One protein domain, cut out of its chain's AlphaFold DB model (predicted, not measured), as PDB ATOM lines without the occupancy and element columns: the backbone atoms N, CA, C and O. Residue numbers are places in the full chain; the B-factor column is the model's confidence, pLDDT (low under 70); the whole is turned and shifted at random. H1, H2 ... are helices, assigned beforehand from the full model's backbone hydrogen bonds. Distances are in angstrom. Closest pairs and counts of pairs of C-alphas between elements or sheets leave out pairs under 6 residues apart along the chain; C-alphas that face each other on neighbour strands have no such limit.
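AT A GLANCE: This is residues 32 to 73 of the 78 residues of an uncharacterized protein of Aegilops tauschii subsp. strangulata (UniProt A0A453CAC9). H2, the longest helix at 15 residues, and H1 lie side by side and make a helical hairpin, with the loop of residues 49 to 58 joining them at one end. The printed part has 42 residues with two named helices, H1 then H2, and no named strand; its class is all helix. It is elongated, spanning 33 by 17 by 10 A, and only just compact, close to loose, with a radius of gyration of the C-alphas of 10.8 A.

HOW THE PARTS SIT: H2, residues 59 to 73, touches H1, residues 35 to 48, with 13 pairs of C-alphas within 8 A. Their closest C-alphas, those of Gly 37 and Ala 69, are 4.4 A apart. The helices run opposite ways at a shallow tilt of 9 degrees. Every O i to N i+4 pair is within hydrogen-bond range in H1, and 9 of 11 in H2.

IN THESE COORDINATES: H2 is 20.1 A long, from C-alpha 59 at (7.214, 32.737, 10.783) to C-alpha 73 at (3.262, 17.619, -1.920). H1, also 20.1 A, begins at C-alpha 35, (-6.299, 19.727, -1.912).

THE WHOLE: The C-alphas farthest apart, those of Lys 32 and Asp 52, are 34.1 A apart. The printed part has no cut, and the link from H1 to H2 is short. Residues 72 to 73 have pLDDT under 70.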
ATOM      1  N   LYS A  32      -5.932  22.516 -10.035       87.44
ATOM      2  CA  LYS A  32      -4.501  22.850 -10.199       87.44
ATOM      3  C   LYS A  32      -3.785  23.131  -8.876       87.44
ATOM      4  O   LYS A  32      -2.892  23.977  -8.815       87.44
ATOM      5  N   TYR A  33      -4.179  22.455  -7.807       84.94
ATOM      6  CA  TYR A  33      -3.533  22.565  -6.506       84.94
ATOM      7  C   TYR A  33      -3.730  21.281  -5.690       84.94
ATOM      8  O   TYR A  33      -4.733  20.588  -5.853       84.94
ATOM      9  N   PRO A  34      -2.799  20.953  -4.781       84.62
ATOM     10  CA  PRO A  34      -2.984  19.836  -3.867       84.62
ATOM     11  C   PRO A  34      -4.057  20.183  -2.827       84.62
ATOM     12  O   PRO A  34      -3.854  21.070  -1.994       84.62
ATOM     13  N   ALA A  35      -5.190  19.477  -2.840       84.19
ATOM     14  CA  ALA A  35      -6.299  19.727  -1.912       84.19
ATOM     15  C   ALA A  35      -5.869  19.626  -0.435       84.19
ATOM     16  O   ALA A  35      -6.201  20.482   0.387       84.19
ATOM     17  N   THR A  36      -5.053  18.624  -0.099       83.38
ATOM     18  CA  THR A  36      -4.499  18.447   1.251       83.38
ATOM     19  C   THR A  36      -3.551  19.586   1.639       83.38
ATOM     20  O   THR A  36      -3.586  20.057   2.779       83.38
ATOM     21  N   GLY A  37      -2.729  20.056   0.698       86.12
ATOM     22  CA  GLY A  37      -1.862  21.216   0.880       86.12
ATOM     23  C   GLY A  37      -2.646  22.502   1.147       86.12
ATOM     24  O   GLY A  37      -2.349  23.224   2.102       86.12
ATOM     25  N   ALA A  38      -3.700  22.745   0.366       85.69
ATOM     26  CA  ALA A  38      -4.591  23.888   0.544       85.69
ATOM     27  C   ALA A  38      -5.305  23.867   1.902       85.69
ATOM     28  O   ALA A  38      -5.356  24.895   2.575       85.69
ATOM     29  N   LEU A  39      -5.772  22.702   2.368       84.69
ATOM     30  CA  LEU A  39      -6.381  22.581   3.695       84.69
ATOM     31  C   LEU A  39      -5.385  22.920   4.817       84.69
ATOM     32  O   LEU A  39      -5.710  23.673   5.737       84.69
ATOM     33  N   LYS A  40      -4.147  22.413   4.736       86.94
ATOM     34  CA  LYS A  40      -3.078  22.728   5.705       86.94
ATOM     35  C   LYS A  40      -2.747  24.226   5.719       86.94
ATOM     36  O   LYS A  40      -2.557  24.795   6.795       86.94
ATOM     37  N   LEU A  41      -2.712  24.869   4.548       88.69
ATOM     38  CA  LEU A  41      -2.542  26.322   4.430       88.69
ATOM     39  C   LEU A  41      -3.730  27.104   5.001       88.69
ATOM     40  O   LEU A  41      -3.529  28.109   5.676       88.69
ATOM     41  N   GLY A  42      -4.958  26.636   4.788       88.25
ATOM     42  CA  GLY A  42      -6.143  27.232   5.396       88.25
ATOM     43  C   GLY A  42      -6.015  27.288   6.917       88.25
ATOM     44  O   GLY A  42      -6.156  28.351   7.512       88.25
ATOM     45  N   ARG A  43      -5.628  26.171   7.545       87.06
ATOM     46  CA  ARG A  43      -5.438  26.085   9.003       87.06
ATOM     47  C   ARG A  43      -4.365  27.040   9.525       87.06
ATOM     48  O   ARG A  43      -4.615  27.727  10.513       87.06
ATOM     49  N   ILE A  44      -3.203  27.134   8.864       90.62
ATOM     50  CA  ILE A  44      -2.164  28.088   9.294       90.62
ATOM     51  C   ILE A  44      -2.672  29.532   9.167       90.62
ATOM     52  O   ILE A  44      -2.399  30.347  10.043       90.62
ATOM     53  N   ALA A  45      -3.465  29.842   8.133       89.81
ATOM     54  CA  ALA A  45      -4.070  31.162   7.964       89.81
ATOM     55  C   ALA A  45      -5.059  31.492   9.096       89.81
ATOM     56  O   ALA A  45      -4.992  32.593   9.642       89.81
ATOM     57  N   VAL A  46      -5.902  30.537   9.517       87.38
ATOM     58  CA  VAL A  46      -6.779  30.697  10.697       87.38
ATOM     59  C   VAL A  46      -5.954  30.992  11.951       87.38
ATOM     60  O   VAL A  46      -6.280  31.895  12.720       87.38
ATOM     61  N   GLN A  47      -4.859  30.256  12.157       89.00
ATOM     62  CA  GLN A  47      -3.987  30.437  13.319       89.00
ATOM     63  C   GLN A  47      -3.275  31.799  13.312       89.00
ATOM     64  O   GLN A  47      -3.164  32.442  14.353       89.00
ATOM     65  N   CYS A  48      -2.843  32.291  12.147       91.44
ATOM     66  CA  CYS A  48      -2.245  33.624  12.003       91.44
ATOM     67  C   CYS A  48      -3.192  34.763  12.412       91.44
ATOM     68  O   CYS A  48      -2.725  35.813  12.851       91.44
ATOM     69  N   LEU A  49      -4.505  34.559  12.273       86.75
ATOM     70  CA  LEU A  49      -5.538  35.551  12.577       86.75
ATOM     71  C   LEU A  49      -6.091  35.444  14.005       86.75
ATOM     72  O   LEU A  49      -7.015  36.179  14.354       86.75
ATOM     73  N   GLN A  50      -5.542  34.559  14.841       87.44
ATOM     74  CA  GLN A  50      -6.005  34.399  16.218       87.44
ATOM     75  C   GLN A  50      -5.915  35.712  16.995       87.44
ATOM     76  O   GLN A  50      -4.923  36.445  16.912       87.44
ATOM     77  N   TYR A  51      -6.966  36.010  17.760       86.62
ATOM     78  CA  TYR A  51      -7.045  37.236  18.552       86.62
ATOM     79  C   TYR A  51      -5.877  37.315  19.537       86.62
ATOM     80  O   TYR A  51      -5.128  38.293  19.536       86.62
ATOM     81  N   ASP A  52      -5.685  36.244  20.305       91.00
ATOM     82  CA  ASP A  52      -4.578  36.125  21.238       91.00
ATOM     83  C   ASP A  52      -3.286  35.738  20.480       91.00
ATOM     84  O   ASP A  52      -3.249  34.716  19.782       91.00
ATOM     85  N   PRO A  53      -2.217  36.554  20.584       91.88
ATOM     86  CA  PRO A  53      -0.967  36.341  19.864       91.88
ATOM     87  C   PRO A  53      -0.234  35.056  20.264       91.88
ATOM     88  O   PRO A  53       0.581  34.577  19.482       91.88
ATOM     89  N   THR A  54      -0.515  34.474  21.433       94.38
ATOM     90  CA  THR A  54       0.117  33.222  21.881       94.38
ATOM     91  C   THR A  54      -0.273  32.018  21.022       94.38
ATOM     92  O   THR A  54       0.504  31.071  20.913       94.38
ATOM     93  N   TYR A  55      -1.430  32.074  20.353       91.19
ATOM     94  CA  TYR A  55      -1.875  31.040  19.414       91.19
ATOM     95  C   TYR A  55      -1.421  31.287  17.971       91.19
ATOM     96  O   TYR A  55      -1.643  30.436  17.107       91.19
ATOM     97  N   ARG A  56      -0.787  32.432  17.683       95.12
ATOM     98  CA  ARG A  56      -0.263  32.712  16.344       95.12
ATOM     99  C   ARG A  56       1.040  31.938  16.125       95.12
ATOM    100  O   ARG A  56       1.924  31.957  16.983       95.12
ATOM    101  N   PRO A  57       1.208  31.271  14.976       95.75
ATOM    102  CA  PRO A  57       2.420  30.526  14.691       95.75
ATOM    103  C   PRO A  57       3.581  31.480  14.394       95.75
ATOM    104  O   PRO A  57       3.402  32.574  13.861       95.75
ATOM    105  N   SER A  58       4.805  31.042  14.694       96.81
ATOM    106  CA  SER A  58       6.002  31.779  14.289       96.81
ATOM    107  C   SER A  58       6.184  31.735  12.768       96.81
ATOM    108  O   SER A  58       5.792  30.771  12.103       96.81
ATOM    109  N   MET A  59       6.874  32.734  12.211       96.25
ATOM    110  CA  MET A  59       7.214  32.737  10.783       96.25
ATOM    111  C   MET A  59       8.042  31.517  10.360       96.25
ATOM    112  O   MET A  59       7.893  31.045   9.236       96.25
ATOM    113  N   GLY A  60       8.858  30.956  11.260       97.25
ATOM    114  CA  GLY A  60       9.580  29.707  11.006       97.25
ATOM    115  C   GLY A  60       8.637  28.516  10.819       97.25
ATOM    116  O   GLY A  60       8.806  27.734   9.882       97.25
ATOM    117  N   THR A  61       7.601  28.405  11.656       94.75
ATOM    118  CA  THR A  61       6.551  27.386  11.500       94.75
ATOM    119  C   THR A  61       5.782  27.584  10.195       94.75
ATOM    120  O   THR A  61       5.587  26.616   9.460       94.75
ATOM    121  N   ILE A  62       5.408  28.826   9.870       94.56
ATOM    122  CA  ILE A  62       4.693  29.165   8.631       94.56
ATOM    123  C   ILE A  62       5.519  28.764   7.401       94.56
ATOM    124  O   ILE A  62       5.029  28.026   6.547       94.56
ATOM    125  N   ALA A  63       6.789  29.173   7.334       94.50
ATOM    126  CA  ALA A  63       7.683  28.843   6.225       94.50
ATOM    127  C   ALA A  63       7.859  27.328   6.061       94.50
ATOM    128  O   ALA A  63       7.834  26.806   4.944       94.50
ATOM    129  N   ARG A  64       7.974  26.604   7.181       91.62
ATOM    130  CA  ARG A  64       8.078  25.145   7.177       91.62
ATOM    131  C   ARG A  64       6.816  24.505   6.599       91.62
ATOM    132  O   ARG A  64       6.923  23.651   5.726       91.62
ATOM    133  N   VAL A  65       5.635  24.933   7.043       90.50
ATOM    134  CA  VAL A  65       4.361  24.405   6.535       90.50
ATOM    135  C   VAL A  65       4.190  24.704   5.053       90.50
ATOM    136  O   VAL A  65       3.859  23.782   4.323       90.50
ATOM    137  N   ILE A  66       4.475  25.919   4.580       90.25
ATOM    138  CA  ILE A  66       4.382  26.247   3.146       90.25
ATOM    139  C   ILE A  66       5.300  25.330   2.323       90.25
ATOM    140  O   ILE A  66       4.872  24.747   1.326       90.25
ATOM    141  N   ASN A  67       6.540  25.136   2.773       90.19
ATOM    142  CA  ASN A  67       7.499  24.274   2.087       90.19
ATOM    143  C   ASN A  67       7.032  22.806   2.018       90.19
ATOM    144  O   ASN A  67       7.157  22.160   0.982       90.19
ATOM    145  N   TYR A  68       6.459  22.260   3.093       83.12
ATOM    146  CA  TYR A  68       5.990  20.869   3.084       83.12
ATOM    147  C   TYR A  68       4.619  20.689   2.420       83.12
ATOM    148  O   TYR A  68       4.436  19.752   1.654       83.12
ATOM    149  N   ALA A  69       3.661  21.572   2.696       79.50
ATOM    150  CA  ALA A  69       2.282  21.452   2.231       79.50
ATOM    151  C   ALA A  69       2.107  21.815   0.751       79.50
ATOM    152  O   ALA A  69       1.176  21.324   0.126       79.50
ATOM    153  N   VAL A  70       2.966  22.675   0.197       74.44
ATOM    154  CA  VAL A  70       2.849  23.122  -1.200       74.44
ATOM    155  C   VAL A  70       3.988  22.579  -2.042       74.44
ATOM    156  O   VAL A  70       3.747  21.961  -3.070       74.44
ATOM    157  N   VAL A  71       5.234  22.787  -1.611       72.31
ATOM    158  CA  VAL A  71       6.395  22.516  -2.474       72.31
ATOM    159  C   VAL A  71       6.696  21.020  -2.555       72.31
ATOM    160  O   VAL A  71       7.006  20.525  -3.632       72.31
ATOM    161  N   ARG A  72       6.590  20.284  -1.444       67.06
ATOM    162  CA  ARG A  72       6.894  18.841  -1.403       67.06
ATOM    163  C   ARG A  72       5.724  17.974  -1.881       67.06
ATOM    164  O   ARG A  72       5.953  17.039  -2.639       67.06
ATOM    165  N   ASP A  73       4.491  18.330  -1.513       60.12
ATOM    166  CA  ASP A  73       3.262  17.619  -1.920       60.12
ATOM    167  C   ASP A  73       3.079  17.624  -3.456       60.12
ATOM    168  O   ASP A  73       2.641  16.644  -4.049       60.12
TER     169      ASP A  73